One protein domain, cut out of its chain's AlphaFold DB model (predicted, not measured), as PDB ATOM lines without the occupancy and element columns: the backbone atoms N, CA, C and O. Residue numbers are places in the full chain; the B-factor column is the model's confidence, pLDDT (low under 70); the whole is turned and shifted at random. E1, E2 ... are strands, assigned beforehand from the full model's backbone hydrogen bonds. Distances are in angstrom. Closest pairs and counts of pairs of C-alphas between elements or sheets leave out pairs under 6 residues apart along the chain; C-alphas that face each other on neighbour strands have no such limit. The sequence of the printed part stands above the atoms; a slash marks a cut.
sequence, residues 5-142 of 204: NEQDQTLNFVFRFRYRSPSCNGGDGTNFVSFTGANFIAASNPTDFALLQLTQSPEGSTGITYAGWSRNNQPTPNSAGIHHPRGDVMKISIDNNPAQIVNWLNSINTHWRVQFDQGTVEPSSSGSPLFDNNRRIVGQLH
ATOM      1  N   ASN A   5      26.543 -28.335 -35.521       72.00
ATOM      2  CA  ASN A   5      25.152 -28.765 -35.406       72.00
ATOM      3  C   ASN A   5      24.969 -29.939 -34.431       72.00
ATOM      4  O   ASN A   5      23.907 -30.054 -33.841       72.00
ATOM      5  N   GLU A   6      25.962 -30.808 -34.246       68.62
ATOM      6  CA  GLU A   6      25.903 -31.894 -33.260       68.62
ATOM      7  C   GLU A   6      26.175 -31.379 -31.843       68.62
ATOM      8  O   GLU A   6      25.547 -31.847 -30.894       68.62
ATOM      9  N   GLN A   7      27.044 -30.371 -31.695       74.75
ATOM     10  CA  GLN A   7      27.304 -29.699 -30.413       74.75
ATOM     11  C   GLN A   7      26.021 -29.077 -29.846       74.75
ATOM     12  O   GLN A   7      25.688 -29.309 -28.680       74.75
ATOM     13  N   ASP A   8      25.248 -28.393 -30.692       80.56
ATOM     14  CA  ASP A   8      23.974 -27.765 -30.317       80.56
ATOM     15  C   ASP A   8      22.875 -28.786 -29.961       80.56
ATOM     16  O   ASP A   8      21.868 -28.441 -29.342       80.56
ATOM     17  N   GLN A   9      23.054 -30.057 -30.332       82.31
ATOM     18  CA  GLN A   9      22.090 -31.140 -30.104       82.31
ATOM     19  C   GLN A   9      22.474 -32.048 -28.931       82.31
ATOM     20  O   GLN A   9      21.748 -32.996 -28.633       82.31
ATOM     21  N   THR A  10      23.575 -31.765 -28.230       78.69
ATOM     22  CA  THR A  10      24.083 -32.601 -27.126       78.69
ATOM     23  C   THR A  10      23.066 -32.823 -26.002       78.69
ATOM     24  O   THR A  10      23.059 -33.886 -25.379       78.69
ATOM     25  N   LEU A  11      22.138 -31.885 -25.788       87.31
ATOM     26  CA  LEU A  11      21.033 -32.031 -24.833       87.31
ATOM     27  C   LEU A  11      19.968 -33.061 -25.260       87.31
ATOM     28  O   LEU A  11      19.262 -33.586 -24.405       87.31
ATOM     29  N   ASN A  12      19.885 -33.392 -26.550       84.88
ATOM     30  CA  ASN A  12      18.942 -34.369 -27.104       84.88
ATOM     31  C   ASN A  12      19.539 -35.783 -27.216       84.88
ATOM     32  O   ASN A  12      18.846 -36.720 -27.614       84.88
ATOM     33  N   PHE A  13      20.821 -35.959 -26.892       85.62
ATOM     34  CA  PHE A  13      21.485 -37.256 -26.999       85.62
ATOM     35  C   PHE A  13      20.999 -38.225 -25.926       85.62
ATOM     36  O   PHE A  13      20.761 -37.839 -24.784       85.62
ATOM     37  N   VAL A  14      20.920 -39.507 -26.287       86.44
ATOM     38  CA  VAL A  14      20.630 -40.599 -25.353       86.44
ATOM     39  C   VAL A  14      21.861 -41.486 -25.234       86.44
ATOM     40  O   VAL A  14      22.295 -42.108 -26.202       86.44
ATOM     41  N   PHE A  15      22.401 -41.575 -24.025       86.56
ATOM     42  CA  PHE A  15      23.559 -42.392 -23.687       86.56
ATOM     43  C   PHE A  15      23.084 -43.689 -23.054       86.56
ATOM     44  O   PHE A  15      22.508 -43.672 -21.967       86.56
ATOM     45  N   ARG A  16      23.320 -44.819 -23.725       87.44
ATOM     46  CA  ARG A  16      22.899 -46.142 -23.255       87.44
ATOM     47  C   ARG A  16      24.082 -46.927 -22.703       87.44
ATOM     48  O   ARG A  16      24.937 -47.383 -23.452       87.44
ATOM     49  N   PHE A  17      24.074 -47.163 -21.398       87.25
ATOM     50  CA  PHE A  17      25.062 -47.958 -20.682       87.25
ATOM     51  C   PHE A  17      24.591 -49.389 -20.457       87.25
ATOM     52  O   PHE A  17      23.398 -49.679 -20.438       87.25
ATOM     53  N   ARG A  18      25.546 -50.304 -20.257       85.50
ATOM     54  CA  ARG A  18      25.304 -51.739 -19.994       85.50
ATOM     55  C   ARG A  18      24.586 -52.508 -21.109       85.50
ATOM     56  O   ARG A  18      24.246 -53.666 -20.903       85.50
ATOM     57  N   TYR A  19      24.445 -51.938 -22.303       86.88
ATOM     58  CA  TYR A  19      23.907 -52.655 -23.455       86.88
ATOM     59  C   TYR A  19      24.894 -53.734 -23.941       86.88
ATOM     60  O   TYR A  19      25.838 -53.471 -24.682       86.88
ATOM     61  N   ARG A  20      24.751 -54.960 -23.441       85.56
ATOM     62  CA  ARG A  20      25.670 -56.082 -23.689       85.56
ATOM     63  C   ARG A  20      24.898 -57.393 -23.730       85.56
ATOM     64  O   ARG A  20      23.924 -57.522 -22.997       85.56
ATOM     65  N   SER A  21      25.374 -58.380 -24.484       86.44
ATOM     66  CA  SER A  21      24.787 -59.723 -24.434       86.44
ATOM     67  C   SER A  21      24.860 -60.310 -23.009       86.44
ATOM     68  O   SER A  21      25.870 -60.101 -22.325       86.44
ATOM     69  N   PRO A  22      23.818 -61.017 -22.527       85.38
ATOM     70  CA  PRO A  22      23.826 -61.639 -21.202       85.38
ATOM     71  C   PRO A  22      24.733 -62.875 -21.122       85.38
ATOM     72  O   PRO A  22      25.117 -63.271 -20.024       85.38
ATOM     73  N   SER A  23      25.090 -63.474 -22.260       83.44
ATOM     74  CA  SER A  23      25.946 -64.657 -22.346       83.44
ATOM     75  C   SER A  23      26.920 -64.554 -23.521       83.44
ATOM     76  O   SER A  23      26.749 -63.752 -24.438       83.44
ATOM     77  N   CYS A  24      27.971 -65.374 -23.509       80.94
ATOM     78  CA  CYS A  24      28.839 -65.501 -24.678       80.94
ATOM     79  C   CYS A  24      28.046 -66.129 -25.832       80.94
ATOM     80  O   CYS A  24      27.358 -67.126 -25.623       80.94
ATOM     81  N   ASN A  25      28.146 -65.554 -27.034       77.62
ATOM     82  CA  ASN A  25      27.355 -65.952 -28.212       77.62
ATOM     83  C   ASN A  25      25.831 -65.866 -28.008       77.62
ATOM     84  O   ASN A  25      25.074 -66.498 -28.743       77.62
ATOM     85  N   GLY A  26      25.381 -65.113 -27.002       77.06
ATOM     86  CA  GLY A  26      23.971 -64.840 -26.774       77.06
ATOM     87  C   GLY A  26      23.434 -63.765 -27.716       77.06
ATOM     88  O   GLY A  26      24.182 -63.101 -28.433       77.06
ATOM     89  N   GLY A  27      22.118 -63.571 -27.672       83.75
ATOM     90  CA  GLY A  27      21.465 -62.457 -28.355       83.75
ATOM     91  C   GLY A  27      21.640 -61.126 -27.623       83.75
ATOM     92  O   GLY A  27      22.447 -60.991 -26.693       83.75
ATOM     93  N   ASP A  28      20.838 -60.152 -28.033       85.56
ATOM     94  CA  ASP A  28      20.898 -58.804 -27.488       85.56
ATOM     95  C   ASP A  28      20.515 -58.759 -26.008       85.56
ATOM     96  O   ASP A  28      19.624 -59.461 -25.524       85.56
ATOM     97  N   GLY A  29      21.210 -57.904 -25.262       79.56
ATOM     98  CA  GLY A  29      20.912 -57.671 -23.861       79.56
ATOM     99  C   GLY A  29      19.740 -56.732 -23.680       79.56
ATOM    100  O   GLY A  29      19.702 -55.649 -24.255       79.56
ATOM    101  N   THR A  30      18.839 -57.094 -22.776       83.62
ATOM    102  CA  THR A  30      17.711 -56.243 -22.373       83.62
ATOM    103  C   THR A  30      18.017 -55.380 -21.148       83.62
ATOM    104  O   THR A  30      17.284 -54.444 -20.850       83.62
ATOM    105  N   ASN A  31      19.112 -55.662 -20.432       85.25
ATOM    106  CA  ASN A  31      19.488 -54.969 -19.201       85.25
ATOM    107  C   ASN A  31      20.474 -53.825 -19.478       85.25
ATOM    108  O   ASN A  31      21.690 -54.008 -19.386       85.25
ATOM    109  N   PHE A  32      19.941 -52.650 -19.798       86.12
ATOM    110  CA  PHE A  32      20.693 -51.413 -20.001       86.12
ATOM    111  C   PHE A  32      20.121 -50.274 -19.150       86.12
ATOM    112  O   PHE A  32      18.981 -50.334 -18.695       86.12
ATOM    113  N   VAL A  33      20.915 -49.226 -18.946       87.06
ATOM    114  CA  VAL A  33      20.470 -47.976 -18.312       87.06
ATOM    115  C   VAL A  33      20.736 -46.826 -19.271       87.06
ATOM    116  O   VAL A  33      21.720 -46.871 -20.007       87.06
ATOM    117  N   SER A  34      19.877 -45.812 -19.283       87.25
ATOM    118  CA  SER A  34      20.002 -44.692 -20.219       87.25
ATOM    119  C   SER A  34      19.988 -43.356 -19.492       87.25
ATOM    120  O   SER A  34      19.253 -43.191 -18.524       87.25
ATOM    121  N   PHE A  35      20.760 -42.405 -20.011       85.50
ATOM    122  CA  PHE A  35      20.762 -41.005 -19.596       85.50
ATOM    123  C   PHE A  35      20.497 -40.129 -20.815       85.50
ATOM    124  O   PHE A  35      20.939 -40.463 -21.916       85.50
ATOM    125  N   THR A  36      19.801 -39.014 -20.619       88.94
ATOM    126  CA  THR A  36      19.490 -38.073 -21.698       88.94
ATOM    127  C   THR A  36      20.159 -36.736 -21.431       88.94
ATOM    128  O   THR A  36      20.034 -36.174 -20.345       88.94
ATOM    129  N   GLY A  37      20.829 -36.223 -22.455       84.12
ATOM    130  CA  GLY A  37      21.464 -34.920 -22.458       84.12
ATOM    131  C   GLY A  37      22.880 -34.914 -21.891       84.12
ATOM    132  O   GLY A  37      23.212 -35.562 -20.894       84.12
ATOM    133  N   ALA A  38      23.725 -34.121 -22.535       85.62
ATOM    134  CA  ALA A  38      25.054 -33.787 -22.064       85.62
ATOM    135  C   ALA A  38      25.378 -32.324 -22.374       85.62
ATOM    136  O   ALA A  38      24.891 -31.767 -23.351       85.62
ATOM    137  N   ASN A  39      26.233 -31.726 -21.554       84.50
ATOM    138  CA  ASN A  39      26.896 -30.468 -21.847       84.50
ATOM    139  C   ASN A  39      28.129 -30.745 -22.714       84.50
ATOM    140  O   ASN A  39      28.943 -31.618 -22.396       84.50
ATOM    141  N   PHE A  40      28.290 -29.975 -23.786       83.06
ATOM    142  CA  PHE A  40      29.523 -29.954 -24.564       83.06
ATOM    143  C   PHE A  40      30.667 -29.322 -23.757       83.06
ATOM    144  O   PHE A  40      30.498 -28.242 -23.192       83.06
ATOM    145  N   ILE A  41      31.828 -29.984 -23.709       83.88
ATOM    146  CA  ILE A  41      33.008 -29.494 -22.977       83.88
ATOM    147  C   ILE A  41      34.117 -29.067 -23.936       83.88
ATOM    148  O   ILE A  41      34.650 -27.966 -23.813       83.88
ATOM    149  N   ALA A  42      34.496 -29.942 -24.870       77.31
ATOM    150  CA  ALA A  42      35.561 -29.673 -25.831       77.31
ATOM    151  C   ALA A  42      35.466 -30.606 -27.043       77.31
ATOM    152  O   ALA A  42      34.981 -31.727 -26.927       77.31
ATOM    153  N   ALA A  43      35.999 -30.180 -28.184       78.00
ATOM    154  CA  ALA A  43      36.241 -31.038 -29.341       78.00
ATOM    155  C   ALA A  43      37.464 -30.556 -30.124       78.00
ATOM    156  O   ALA A  43      37.910 -29.418 -29.965       78.00
ATOM    157  N   SER A  44      38.006 -31.423 -30.978       75.50
ATOM    158  CA  SER A  44      39.122 -31.082 -31.859       75.50
ATOM    159  C   SER A  44      39.030 -31.819 -33.185       75.50
ATOM    160  O   SER A  44      39.066 -33.048 -33.232       75.50
ATOM    161  N   ASN A  45      38.989 -31.054 -34.276       74.94
ATOM    162  CA  ASN A  45      38.903 -31.591 -35.634       74.94
ATOM    163  C   ASN A  45      40.131 -32.422 -36.050       74.94
ATOM    164  O   ASN A  45      39.928 -33.510 -36.584       74.94
ATOM    165  N   PRO A  46      41.390 -32.000 -35.792       74.88
ATOM    166  CA  PRO A  46      42.566 -32.782 -36.190       74.88
ATOM    167  C   PRO A  46      42.643 -34.195 -35.603       74.88
ATOM    168  O   PRO A  46      43.286 -35.063 -36.177       74.88
ATOM    169  N   THR A  47      42.013 -34.427 -34.452       73.25
ATOM    170  CA  THR A  47      42.064 -35.709 -33.724       73.25
ATOM    171  C   THR A  47      40.706 -36.402 -33.652       73.25
ATOM    172  O   THR A  47      40.642 -37.528 -33.171       73.25
ATOM    173  N   ASP A  48      39.645 -35.763 -34.156       74.62
ATOM    174  CA  ASP A  48      38.252 -36.229 -34.130       74.62
ATOM    175  C   ASP A  48      37.737 -36.598 -32.729       74.62
ATOM    176  O   ASP A  48      36.998 -37.567 -32.561       74.62
ATOM    177  N   PHE A  49      38.160 -35.869 -31.686       79.94
ATOM    178  CA  PHE A  49      37.642 -36.096 -30.332       79.94
ATOM    179  C   PHE A  49      36.511 -35.125 -30.000       79.94
ATOM    180  O   PHE A  49      36.529 -33.966 -30.420       79.94
ATOM    181  N   ALA A  50      35.581 -35.592 -29.168       76.81
ATOM    182  CA  ALA A  50      34.626 -34.771 -28.440       76.81
ATOM    183  C   ALA A  50      34.556 -35.242 -26.981       76.81
ATOM    184  O   ALA A  50      34.565 -36.441 -26.703       76.81
ATOM    185  N   LEU A  51      34.498 -34.288 -26.059       81.06
ATOM    186  CA  LEU A  51      34.325 -34.498 -24.630       81.06
ATOM    187  C   LEU A  51      32.982 -33.907 -24.215       81.06
ATOM    188  O   LEU A  51      32.724 -32.716 -24.412       81.06
ATOM    189  N   LEU A  52      32.150 -34.756 -23.622       82.38
ATOM    190  CA  LEU A  52      30.809 -34.423 -23.165       82.38
ATOM    191  C   LEU A  52      30.687 -34.732 -21.671       82.38
ATOM    192  O   LEU A  52      31.258 -35.707 -21.177       82.38
ATOM    193  N   GLN A  53      29.910 -33.921 -20.964       85.19
ATOM    194  CA  GLN A  53      29.553 -34.146 -19.569       85.19
ATOM    195  C   GLN A  53      28.056 -34.428 -19.477       85.19
ATOM    196  O   GLN A  53      27.258 -33.557 -19.797       85.19
ATOM    197  N   LEU A  54      27.662 -35.614 -19.010       85.88
ATOM    198  CA  LEU A  54      26.247 -35.929 -18.790       85.88
ATOM    199  C   LEU A  54      25.589 -34.891 -17.867       85.88
ATOM    200  O   LEU A  54      26.182 -34.480 -16.868       85.88
ATOM    201  N   THR A  55      24.362 -34.485 -18.193       87.81
ATOM    202  CA  THR A  55      23.572 -33.550 -17.365       87.81
ATOM    203  C   THR A  55      23.194 -34.163 -16.018       87.81
ATOM    204  O   THR A  55      23.066 -33.451 -15.024       87.81
ATOM    205  N   GLN A  56      23.064 -35.490 -15.979       85.44
ATOM    206  CA  GLN A  56      22.857 -36.278 -14.777       85.44
ATOM    207  C   GLN A  56      24.031 -37.237 -14.579       85.44
ATOM    208  O   GLN A  56      24.361 -38.032 -15.461       85.44
ATOM    209  N   SER A  57      24.642 -37.178 -13.396       80.44
ATOM    210  CA  SER A  57      25.687 -38.123 -13.017       80.44
ATOM    211  C   SER A  57      25.093 -39.531 -12.848       80.44
ATOM    212  O   SER A  57      24.039 -39.675 -12.221       80.44
ATOM    213  N   PRO A  58      25.757 -40.583 -13.355       77.44
ATOM    214  CA  PRO A  58      25.443 -41.963 -13.014       77.44
ATOM    215  C   PRO A  58      25.777 -42.272 -11.542       77.44
ATOM    216  O   PRO A  58      26.800 -42.877 -11.233       77.44
ATOM    217  N   GLU A  59      24.931 -41.835 -10.610       72.56
ATOM    218  CA  GLU A  59      25.094 -42.085  -9.169       72.56
ATOM    219  C   GLU A  59      24.588 -43.482  -8.747       72.56
ATOM    220  O   GLU A  59      23.725 -44.072  -9.396       72.56
ATOM    221  N   GLY A  60      25.103 -44.019  -7.632       67.50
ATOM    222  CA  GLY A  60      24.610 -45.255  -7.002       67.50
ATOM    223  C   GLY A  60      25.117 -46.576  -7.608       67.50
ATOM    224  O   GLY A  60      26.172 -46.646  -8.231       67.50
ATOM    225  N   SER A  61      24.356 -47.661  -7.414       64.31
ATOM    226  CA  SER A  61      24.660 -49.035  -7.862       64.31
ATOM    227  C   SER A  61      24.330 -49.290  -9.344       64.31
ATOM    228  O   SER A  61      23.923 -50.386  -9.737       64.31
ATOM    229  N   THR A  62      24.527 -48.286 -10.206       71.31
ATOM    230  CA  THR A  62      24.289 -48.402 -11.659       71.31
ATOM    231  C   THR A  62      25.229 -49.410 -12.323       71.31
ATOM    232  O   THR A  62      24.912 -49.928 -13.396       71.31
ATOM    233  N   GLY A  63      26.362 -49.728 -11.686       77.69
ATOM    234  CA  GLY A  63      27.413 -50.576 -12.249       77.69
ATOM    235  C   GLY A  63      28.235 -49.870 -13.330       77.69
ATOM    236  O   GLY A  63      28.914 -50.538 -14.110       77.69
ATOM    237  N   ILE A  64      28.142 -48.539 -13.399       80.56
ATOM    238  CA  ILE A  64      28.976 -47.671 -14.231       80.56
ATOM    239  C   ILE A  64      30.183 -47.257 -13.378       80.56
ATOM    240  O   ILE A  64      30.028 -46.843 -12.234       80.56
ATOM    241  N   THR A  65      31.389 -47.405 -13.910       77.56
ATOM    242  CA  THR A  65      32.637 -46.922 -13.305       77.56
ATOM    243  C   THR A  65      33.165 -45.716 -14.104       77.56
ATOM    244  O   THR A  65      32.489 -45.234 -15.007       77.56
ATOM    245  N   TYR A  66      34.381 -45.229 -13.844       81.06
ATOM    246  CA  TYR A  66      35.077 -44.312 -14.763       81.06
ATOM    247  C   TYR A  66      36.444 -44.888 -15.123       81.06
ATOM    248  O   TYR A  66      37.171 -45.347 -14.243       81.06
ATOM    249  N   ALA A  67      36.789 -44.906 -16.411       82.75
ATOM    250  CA  ALA A  67      38.089 -45.391 -16.855       82.75
ATOM    251  C   ALA A  67      39.161 -44.309 -16.669       82.75
ATOM    252  O   ALA A  67      38.921 -43.127 -16.923       82.75
ATOM    253  N   GLY A  68      40.364 -44.724 -16.275       84.94
ATOM    254  CA  GLY A  68      41.539 -43.862 -16.368       84.94
ATOM    255  C   GLY A  68      41.925 -43.597 -17.827       84.94
ATOM    256  O   GLY A  68      41.491 -44.297 -18.743       84.94
ATOM    257  N   TRP A  69      42.788 -42.609 -18.046       83.31
ATOM    258  CA  TRP A  69      43.328 -42.271 -19.365       83.31
ATOM    259  C   TRP A  69      44.835 -42.015 -19.296       83.31
ATOM    260  O   TRP A  69      45.400 -41.770 -18.229       83.31
ATOM    261  N   SER A  70      45.500 -42.113 -20.443       80.75
ATOM    262  CA  SER A  70      46.932 -41.887 -20.594       80.75
ATOM    263  C   SER A  70      47.190 -41.012 -21.811       80.75
ATOM    264  O   SER A  70      46.758 -41.323 -22.913       80.75
ATOM    265  N   ARG A  71      47.948 -39.932 -21.607       80.44
ATOM    266  CA  ARG A  71      48.463 -39.065 -22.683       80.44
ATOM    267  C   ARG A  71      49.883 -39.425 -23.119       80.44
ATOM    268  O   ARG A  71      50.587 -38.583 -23.672       80.44
ATOM    269  N   ASN A  72      50.351 -40.622 -22.766       80.25
ATOM    270  CA  ASN A  72      51.670 -41.073 -23.183       80.25
ATOM    271  C   ASN A  72      51.708 -41.174 -24.717       80.25
ATOM    272  O   ASN A  72      50.801 -41.736 -25.319       80.25
ATOM    273  N   ASN A  73      52.751 -40.618 -25.327       77.19
ATOM    274  CA  ASN A  73      52.956 -40.628 -26.774       77.19
ATOM    275  C   ASN A  73      53.778 -41.834 -27.252       77.19
ATOM    276  O   ASN A  73      54.142 -41.897 -28.423       77.19
ATOM    277  N   GLN A  74      54.097 -42.770 -26.357       82.94
ATOM    278  CA  GLN A  74      54.729 -44.031 -26.718       82.94
ATOM    279  C   GLN A  74      53.677 -45.046 -27.188       82.94
ATOM    280  O   GLN A  74      52.654 -45.194 -26.513       82.94
ATOM    281  N   PRO A  75      53.932 -45.766 -28.297       77.06
ATOM    282  CA  PRO A  75      53.128 -46.903 -28.720       77.06
ATOM    283  C   PRO A  75      52.808 -47.866 -27.581       77.06
ATOM    284  O   PRO A  75      53.705 -48.322 -26.867       77.06
ATOM    285  N   THR A  76      51.532 -48.210 -27.429       79.38
ATOM    286  CA  THR A  76      51.155 -49.313 -26.545       79.38
ATOM    287  C   THR A  76      51.511 -50.643 -27.222       79.38
ATOM    288  O   THR A  76      51.229 -50.771 -28.414       79.38
ATOM    289  N   PRO A  77      52.152 -51.611 -26.530       89.12
ATOM    290  CA  PRO A  77      52.561 -52.886 -27.138       89.12
ATOM    291  C   PRO A  77      51.398 -53.762 -27.610       89.12
ATOM    292  O   PRO A  77      51.587 -54.608 -28.474       89.12
ATOM    293  N   ASN A  78      50.233 -53.582 -26.999       90.94
ATOM    294  CA  ASN A  78      48.980 -54.246 -27.310       90.94
ATOM    295  C   ASN A  78      47.826 -53.341 -26.868       90.94
ATOM    296  O   ASN A  78      47.971 -52.515 -25.964       90.94
ATOM    297  N   SER A  79      46.674 -53.482 -27.508       88.00
ATOM    298  CA  SER A  79      45.518 -52.634 -27.246       88.00
ATOM    299  C   SER A  79      44.197 -53.376 -27.389       88.00
ATOM    300  O   SER A  79      44.107 -54.432 -28.018       88.00
ATOM    301  N   ALA A  80      43.151 -52.815 -26.787       91.50
ATOM    302  CA  ALA A  80      41.796 -53.335 -26.904       91.50
ATOM    303  C   ALA A  80      40.801 -52.213 -27.209       91.50
ATOM    304  O   ALA A  80      40.801 -51.178 -26.547       91.50
ATOM    305  N   GLY A  81      39.924 -52.431 -28.185       88.38
ATOM    306  CA  GLY A  81      38.770 -51.577 -28.453       88.38
ATOM    307  C   GLY A  81      37.508 -52.163 -27.828       88.38
ATOM    308  O   GLY A  81      37.245 -53.352 -27.991       88.38
ATOM    309  N   ILE A  82      36.698 -51.345 -27.148       87.44
ATOM    310  CA  ILE A  82      35.373 -51.745 -26.636       87.44
ATOM    311  C   ILE A  82      34.316 -50.856 -27.281       87.44
ATOM    312  O   ILE A  82      34.289 -49.653 -27.031       87.44
ATOM    313  N   HIS A  83      33.437 -51.428 -28.106       85.19
ATOM    314  CA  HIS A  83      32.602 -50.642 -29.022       85.19
ATOM    315  C   HIS A  83      31.236 -51.277 -29.320       85.19
ATOM    316  O   HIS A  83      30.960 -52.403 -28.908       85.19
ATOM    317  N   HIS A  84      30.375 -50.518 -30.004       84.44
ATOM    318  CA  HIS A  84      29.015 -50.897 -30.403       84.44
ATOM    319  C   HIS A  84      28.886 -50.918 -31.936       84.44
ATOM    320  O   HIS A  84      28.400 -49.952 -32.532       84.44
ATOM    321  N   PRO A  85      29.339 -51.994 -32.600       82.25
ATOM    322  CA  PRO A  85      29.298 -52.077 -34.056       82.25
ATOM    323  C   PRO A  85      27.840 -52.117 -34.527       82.25
ATOM    324  O   PRO A  85      27.044 -52.890 -34.014       82.25
ATOM    325  N   ARG A  86      27.461 -51.255 -35.470       80.12
ATOM    326  CA  ARG A  86      26.098 -51.096 -36.021       80.12
ATOM    327  C   ARG A  86      24.997 -50.887 -34.971       80.12
ATOM    328  O   ARG A  86      23.842 -51.225 -35.215       80.12
ATOM    329  N   GLY A  87      25.345 -50.341 -33.805       79.56
ATOM    330  CA  GLY A  87      24.411 -50.199 -32.687       79.56
ATOM    331  C   GLY A  87      24.048 -51.523 -32.007       79.56
ATOM    332  O   GLY A  87      23.110 -51.550 -31.215       79.56
ATOM    333  N   ASP A  88      24.779 -52.602 -32.302       83.75
ATOM    334  CA  ASP A  88      24.676 -53.911 -31.657       83.75
ATOM    335  C   ASP A  88      25.163 -53.839 -30.197       83.75
ATOM    336  O   ASP A  88      25.752 -52.849 -29.736       83.75
ATOM    337  N   VAL A  89      24.913 -54.898 -29.431       84.00
ATOM    338  CA  VAL A  89      25.470 -55.063 -28.096       84.00
ATOM    339  C   VAL A  89      26.987 -54.923 -28.108       84.00
ATOM    340  O   VAL A  89      27.671 -55.258 -29.069       84.00
ATOM    341  N   MET A  90      27.520 -54.446 -26.991       87.69
ATOM    342  CA  MET A  90      28.943 -54.186 -26.819       87.69
ATOM    343  C   MET A  90      29.831 -55.377 -27.186       87.69
ATOM    344  O   MET A  90      29.631 -56.484 -26.677       87.69
ATOM    345  N   LYS A  91      30.858 -55.114 -27.994       85.69
ATOM    346  CA  LYS A  91      31.885 -56.071 -28.421       85.69
ATOM    347  C   LYS A  91      33.280 -55.596 -28.002       85.69
ATOM    348  O   LYS A  91      33.462 -54.443 -27.603       85.69
ATOM    349  N   ILE A  92      34.247 -56.505 -28.078       88.38
ATOM    350  CA  ILE A  92      35.667 -56.237 -27.840       88.38
ATOM    351  C   ILE A  92      36.483 -56.663 -29.062       88.38
ATOM    352  O   ILE A  92      36.198 -57.707 -29.649       88.38
ATOM    353  N   SER A  93      37.485 -55.860 -29.419       85.62
ATOM    354  CA  SER A  93      38.481 -56.170 -30.449       85.62
ATOM    355  C   SER A  93      39.880 -56.033 -29.857       85.62
ATOM    356  O   SER A  93      40.116 -55.105 -29.085       85.62
ATOM    357  N   ILE A  94      40.790 -56.950 -30.184       88.75
ATOM    358  CA  ILE A  94      42.120 -57.066 -29.565       88.75
ATOM    359  C   ILE A  94      43.206 -56.950 -30.632       88.75
ATOM    360  O   ILE A  94      43.129 -57.620 -31.659       88.75
ATOM    361  N   ASP A  95      44.208 -56.118 -30.366       87.69
ATOM    362  CA  ASP A  95      45.452 -55.998 -31.130       87.69
ATOM    363  C   ASP A  95      46.620 -56.359 -30.204       87.69
ATOM    364  O   ASP A  95      46.785 -55.766 -29.137       87.69
ATOM    365  N   ASN A  96      47.410 -57.356 -30.581       91.00
ATOM    366  CA  ASN A  96      48.575 -57.838 -29.845       91.00
ATOM    367  C   ASN A  96      49.882 -57.243 -30.376       91.00
ATOM    368  O   ASN A  96      50.960 -57.671 -29.961       91.00
ATOM    369  N   ASN A  97      49.792 -56.279 -31.291       87.56
ATOM    370  CA  ASN A  97      50.928 -55.621 -31.902       87.56
ATOM    371  C   ASN A  97      51.049 -54.171 -31.409       87.56
ATOM    372  O   ASN A  97      50.054 -53.539 -31.035       87.56
ATOM    373  N   PRO A  98      52.268 -53.599 -31.441       86.94
ATOM    374  CA  PRO A  98      52.455 -52.201 -31.106       86.94
ATOM    375  C   PRO A  98      51.675 -51.273 -32.039       86.94
ATOM    376  O   PRO A  98      51.821 -51.338 -33.263       86.94
ATOM    377  N   ALA A  99      50.912 -50.349 -31.452       83.25
ATOM    378  CA  ALA A  99      50.225 -49.309 -32.210       83.25
ATOM    379  C   ALA A  99      51.227 -48.432 -32.980       83.25
ATOM    380  O   ALA A  99      52.337 -48.164 -32.521       83.25
ATOM    381  N   GLN A 100      50.834 -47.922 -34.142       83.38
ATOM    382  CA  GLN A 100      51.700 -47.066 -34.954       83.38
ATOM    383  C   GLN A 100      51.185 -45.634 -34.979       83.38
ATOM    384  O   GLN A 100      49.991 -45.407 -35.148       83.38
ATOM    385  N   ILE A 101      52.082 -44.660 -34.843       83.38
ATOM    386  CA  ILE A 101      51.731 -43.252 -35.033       83.38
ATOM    387  C   ILE A 101      51.592 -43.003 -36.531       83.38
ATOM    388  O   ILE A 101      52.502 -43.315 -37.301       83.38
ATOM    389  N   VAL A 102      50.455 -42.452 -36.944       81.00
ATOM    390  CA  VAL A 102      50.168 -42.164 -38.348       81.00
ATOM    391  C   VAL A 102      49.584 -40.769 -38.531       81.00
ATOM    392  O   VAL A 102      49.022 -40.164 -37.613       81.00
ATOM    393  N   ASN A 103      49.697 -40.278 -39.761       79.50
ATOM    394  CA  ASN A 103      48.933 -39.132 -40.225       79.50
ATOM    395  C   ASN A 103      47.494 -39.563 -40.530       79.50
ATOM    396  O   ASN A 103      47.250 -40.703 -40.935       79.50
ATOM    397  N   TRP A 104      46.558 -38.628 -40.411       74.31
ATOM    398  CA  TRP A 104      45.186 -38.793 -40.871       74.31
ATOM    399  C   TRP A 104      44.793 -37.610 -41.741       74.31
ATOM    400  O   TRP A 104      44.677 -36.478 -41.260       74.31
ATOM    401  N   LEU A 105      44.576 -37.869 -43.032       80.75
ATOM    402  CA  LEU A 105      44.393 -36.819 -44.035       80.75
ATOM    403  C   LEU A 105      45.550 -35.801 -43.944       80.75
ATOM    404  O   LEU A 105      46.707 -36.171 -44.122       80.75
ATOM    405  N   ASN A 106      45.244 -34.542 -43.624       81.31
ATOM    406  CA  ASN A 106      46.220 -33.457 -43.493       81.31
ATOM    407  C   ASN A 106      46.770 -33.287 -42.063       81.31
ATOM    408  O   ASN A 106      47.594 -32.404 -41.827       81.31
ATOM    409  N   SER A 107      46.311 -34.092 -41.102       74.25
ATOM    410  CA  SER A 107      46.749 -34.022 -39.705       74.25
ATOM    411  C   SER A 107      47.943 -34.946 -39.487       74.25
ATOM    412  O   SER A 107      47.881 -36.138 -39.790       74.25
ATOM    413  N   ILE A 108      49.054 -34.388 -39.004       80.94
ATOM    414  CA  ILE A 108      50.339 -35.089 -38.896       80.94
ATOM    415  C   ILE A 108      50.482 -35.716 -37.509       80.94
ATOM    416  O   ILE A 108      50.336 -35.017 -36.510       80.94
ATOM    417  N   ASN A 109      50.834 -37.005 -37.449       81.44
ATOM    418  CA  ASN A 109      51.099 -37.752 -36.212       81.44
ATOM    419  C   ASN A 109      49.983 -37.641 -35.154       81.44
ATOM    420  O   ASN A 109      50.254 -37.570 -33.955       81.44
ATOM    421  N   THR A 110      48.727 -37.596 -35.596       77.75
ATOM    422  CA  THR A 110      47.562 -37.372 -34.727       77.75
ATOM    423  C   THR A 110      46.855 -38.650 -34.293       77.75
ATOM    424  O   THR A 110      46.028 -38.589 -33.385       77.75
ATOM    425  N   HIS A 111      47.151 -39.796 -34.918       84.00
ATOM    426  CA  HIS A 111      46.373 -41.022 -34.729       84.00
ATOM    427  C   HIS A 111      47.237 -42.230 -34.404       84.00
ATOM    428  O   HIS A 111      48.339 -42.397 -34.928       84.00
ATOM    429  N   TRP A 112      46.662 -43.116 -33.593       86.00
ATOM    430  CA  TRP A 112      47.103 -44.496 -33.461       86.00
ATOM    431  C   TRP A 112      46.472 -45.328 -34.574       86.00
ATOM    432  O   TRP A 112      45.250 -45.398 -34.686       86.00
ATOM    433  N   ARG A 113      47.299 -45.988 -35.380       88.38
ATOM    434  CA  ARG A 113      46.871 -47.095 -36.228       88.38
ATOM    435  C   ARG A 113      47.048 -48.389 -35.452       88.38
ATOM    436  O   ARG A 113      48.168 -48.730 -35.071       88.38
ATOM    437  N   VAL A 114      45.937 -49.087 -35.267       84.56
ATOM    438  CA  VAL A 114      45.861 -50.429 -34.692       84.56
ATOM    439  C   VAL A 114      45.328 -51.386 -35.744       84.56
ATOM    440  O   VAL A 114      44.520 -50.994 -36.591       84.56
ATOM    441  N   GLN A 115      45.790 -52.627 -35.700       86.25
ATOM    442  CA  GLN A 115      45.300 -53.692 -36.562       86.25
ATOM    443  C   GLN A 115      44.859 -54.840 -35.666       86.25
ATOM    444  O   GLN A 115      45.677 -55.607 -35.180       86.25
ATOM    445  N   PHE A 116      43.552 -54.939 -35.434       84.56
ATOM    446  CA  PHE A 116      43.016 -55.969 -34.554       84.56
ATOM    447  C   PHE A 116      43.308 -57.370 -35.109       84.56
ATOM    448  O   PHE A 116      42.928 -57.687 -36.236       84.56
ATOM    449  N   ASP A 117      43.948 -58.214 -34.299       86.94
ATOM    450  CA  ASP A 117      44.126 -59.642 -34.582       86.94
ATOM    451  C   ASP A 117      42.829 -60.419 -34.330       86.94
ATOM    452  O   ASP A 117      42.610 -61.493 -34.890       86.94
ATOM    453  N   GLN A 118      41.975 -59.901 -33.439       85.00
ATOM    454  CA  GLN A 118      40.697 -60.511 -33.088       85.00
ATOM    455  C   GLN A 118      39.590 -59.470 -33.043       85.00
ATOM    456  O   GLN A 118      39.679 -58.472 -32.327       85.00
ATOM    457  N   GLY A 119      38.508 -59.750 -33.766       84.44
ATOM    458  CA  GLY A 119      37.427 -58.795 -33.962       84.44
ATOM    459  C   GLY A 119      37.807 -57.682 -34.937       84.44
ATOM    460  O   GLY A 119      38.853 -57.699 -35.578       84.44
ATOM    461  N   THR A 120      36.915 -56.709 -35.068       82.81
ATOM    462  CA  THR A 120      37.066 -55.561 -35.969       82.81
ATOM    463  C   THR A 120      36.240 -54.387 -35.445       82.81
ATOM    464  O   THR A 120      35.658 -54.478 -34.365       82.81
ATOM    465  N   VAL A 121      36.184 -53.288 -36.183       78.81
ATOM    466  CA  VAL A 121      35.248 -52.181 -35.968       78.81
ATOM    467  C   VAL A 121      34.291 -52.094 -37.152       78.81
ATOM    468  O   VAL A 121      34.615 -52.524 -38.255       78.81
ATOM    469  N   GLU A 122      33.101 -51.552 -36.930       78.19
ATOM    470  CA  GLU A 122      32.093 -51.362 -37.974       78.19
ATOM    471  C   GLU A 122      31.494 -49.951 -37.862       78.19
ATOM    472  O   GLU A 122      31.775 -49.238 -36.891       78.19
ATOM    473  N   PRO A 123      30.651 -49.502 -38.814       77.75
ATOM    474  CA  PRO A 123      29.897 -48.264 -38.630       77.75
ATOM    475  C   PRO A 123      29.192 -48.252 -37.269       77.75
ATOM    476  O   PRO A 123      28.729 -49.294 -36.824       77.75
ATOM    477  N   SER A 124      29.099 -47.096 -36.610       81.50
ATOM    478  CA  SER A 124      28.652 -46.939 -35.208       81.50
ATOM    479  C   SER A 124      29.662 -47.344 -34.119       81.50
ATOM    480  O   SER A 124      29.395 -47.094 -32.944       81.50
ATOM    481  N   SER A 125      30.843 -47.868 -34.460       80.06
ATOM    482  CA  SER A 125      31.939 -48.013 -33.491       80.06
ATOM    483  C   SER A 125      32.669 -46.687 -33.208       80.06
ATOM    484  O   SER A 125      33.446 -46.625 -32.255       80.06
ATOM    485  N   SER A 126      32.484 -45.640 -34.022       81.62
ATOM    486  CA  SER A 126      33.177 -44.347 -33.874       81.62
ATOM    487  C   SER A 126      32.983 -43.736 -32.482       81.62
ATOM    488  O   SER A 126      31.933 -43.876 -31.857       81.62
ATOM    489  N   GLY A 127      34.024 -43.087 -31.963       79.06
ATOM    490  CA  GLY A 127      34.056 -42.541 -30.602       79.06
ATOM    491  C   GLY A 127      34.220 -43.590 -29.492       79.06
ATOM    492  O   GLY A 127      34.224 -43.234 -28.311       79.06
ATOM    493  N   SER A 128      34.360 -44.875 -29.832       85.19
ATOM    494  CA  SER A 128      34.703 -45.915 -28.859       85.19
ATOM    495  C   SER A 128      36.148 -45.789 -28.365       85.19
ATOM    496  O   SER A 128      37.024 -45.411 -29.141       85.19
ATOM    497  N   PRO A 129      36.418 -46.092 -27.086       86.19
ATOM    498  CA  PRO A 129      37.763 -46.012 -26.530       86.19
ATOM    499  C   PRO A 129      38.682 -47.133 -27.033       86.19
ATOM    500  O   PRO A 129      38.276 -48.294 -27.134       86.19
ATOM    501  N   LEU A 130      39.951 -46.776 -27.241       88.38
ATOM    502  CA  LEU A 130      41.079 -47.700 -27.326       88.38
ATOM    503  C   LEU A 130      41.811 -47.720 -25.977       88.38
ATOM    504  O   LEU A 130      42.187 -46.664 -25.460       88.38
ATOM    505  N   PHE A 131      42.023 -48.908 -25.418       89.50
ATOM    506  CA  PHE A 131      42.692 -49.115 -24.135       89.50
ATOM    507  C   PHE A 131      44.129 -49.610 -24.306       89.50
ATOM    508  O   PHE A 131      44.385 -50.469 -25.150       89.50
ATOM    509  N   ASP A 132      45.041 -49.103 -23.470       83.75
ATOM    510  CA  ASP A 132      46.395 -49.647 -23.306       83.75
ATOM    511  C   ASP A 132      46.421 -50.897 -22.409       83.75
ATOM    512  O   ASP A 132      45.432 -51.274 -21.773       83.75
ATOM    513  N   ASN A 133      47.595 -51.517 -22.301       89.06
ATOM    514  CA  ASN A 133      47.868 -52.642 -21.401       89.06
ATOM    515  C   ASN A 133      47.607 -52.363 -19.907       89.06
ATOM    516  O   ASN A 133      47.379 -53.292 -19.134       89.06
ATOM    517  N   ASN A 134      47.600 -51.093 -19.497       87.62
ATOM    518  CA  ASN A 134      47.243 -50.657 -18.146       87.62
ATOM    519  C   ASN A 134      45.748 -50.334 -18.015       87.62
ATOM    520  O   ASN A 134      45.314 -49.819 -16.984       87.62
ATOM    521  N   ARG A 135      44.953 -50.657 -19.041       85.31
ATOM    522  CA  ARG A 135      43.500 -50.481 -19.092       85.31
ATOM    523  C   ARG A 135      43.085 -49.015 -18.976       85.31
ATOM    524  O   ARG A 135      42.054 -48.681 -18.397       85.31
ATOM    525  N   ARG A 136      43.898 -48.126 -19.539       86.69
ATOM    526  CA  ARG A 136      43.625 -46.693 -19.636       86.69
ATOM    527  C   ARG A 136      43.306 -46.333 -21.074       86.69
ATOM    528  O   ARG A 136      43.905 -46.871 -21.999       86.69
ATOM    529  N   ILE A 137      42.399 -45.386 -21.253       85.06
ATOM    530  CA  ILE A 137      42.063 -44.850 -22.570       85.06
ATOM    531  C   ILE A 137      43.278 -44.099 -23.128       85.06
ATOM    532  O   ILE A 137      43.817 -43.215 -22.458       85.06
ATOM    533  N   VAL A 138      43.689 -44.437 -24.350       84.12
ATOM    534  CA  VAL A 138      44.784 -43.772 -25.090       84.12
ATOM    535  C   VAL A 138      44.315 -43.049 -26.354       84.12
ATOM    536  O   VAL A 138      45.098 -42.361 -27.007       84.12
ATOM    537  N   GLY A 139      43.036 -43.189 -26.694       84.88
ATOM    538  CA  GLY A 139      42.390 -42.514 -27.813       84.88
ATOM    539  C   GLY A 139      40.980 -43.042 -28.044       84.88
ATOM    540  O   GLY A 139      40.515 -43.941 -27.337       84.88
ATOM    541  N   GLN A 140      40.312 -42.487 -29.047       87.31
ATOM    542  CA  GLN A 140      38.992 -42.899 -29.508       87.31
ATOM    543  C   GLN A 140      39.016 -43.262 -30.997       87.31
ATOM    544  O   GLN A 140      39.820 -42.728 -31.762       87.31
ATOM    545  N   LEU A 141      38.125 -44.160 -31.418       86.94
ATOM    546  CA  LEU A 141      38.016 -44.557 -32.817       86.94
ATOM    547  C   LEU A 141      37.507 -43.391 -33.672       86.94
ATOM    548  O   LEU A 141      36.354 -42.986 -33.535       86.94
ATOM    549  N   HIS A 142      38.340 -42.917 -34.597       81.12
ATOM    550  CA  HIS A 142      37.920 -42.023 -35.679       81.12
ATOM    551  C   HIS A 142      37.228 -42.843 -36.785       81.12
ATOM    552  O   HIS A 142      36.039 -42.676 -37.054       81.12
TER     553      HIS A 142
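Overview. This is residues 5 to 142 of the 204 residues of an uncharacterized protein of Thermoflexibacter ruber (UniProt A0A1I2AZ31). With little regular structure, the hairpins E1 E2, E3 E4, E5 E6 and E7 E8 form a rough square round hairpin E9 E10, which joins E5 in the antiparallel sheet E6 E5 E9 E10. The long link of residues 55 to 78 runs over one open face of the square, from near hairpin E1 E2 toward hairpin E7 E8, before the chain enters E5. The printed part has 138 residues, 50 in ten named strands, E1 to E10 in chain order, with no named helix: all strand. It is compact, radius of gyration of the C-alphas 15.8 A, spanning 38 by 37 by 26 A.

Arrangement. E5, residues 79 to 83, has antiparallel neighbours E6, residues 91 to 95, with N 81 and O 93 at 2.8 A, and E9, residues 129 to 131, with N 131 and O 80 at 2.8 A. E10, residues 137 to 140, is an edge strand beside E9, N 130 and O 139 at 2.9 A. The closest C-alphas of E10 and E4, residues 49 to 54, are Gln 140 and Phe 49, 7.0 A. E3, residues 38 to 44, forms a hairpin with E4, N 39 and O 53 at 2.7 A. E2, residues 33 to 36, runs on into E3 at 80 degrees and pairs with E1, residues 14 to 17, N 17 and O 33 at 2.7 A. E7, residues 100 to 104, and E8, residues 107 to 113, form a hairpin, N 113 and O 100 at 2.8 A.

Along the chain. E1 begins at C-alpha 14 (20.630, -40.599, -25.353); E10 ends at C-alpha 140 (38.992, -42.899, -29.508). E3 measures 17.4 A and E4 16.2 A.

Size, cuts and confidence. The farthest C-alphas, Ser 61 and Asn 106, are 44.5 A apart. The printed part has no cut; links E1 to E2, E4 to E5 and E8 to E9 are long. Residues 6, 60 and 61 have pLDDT under 70.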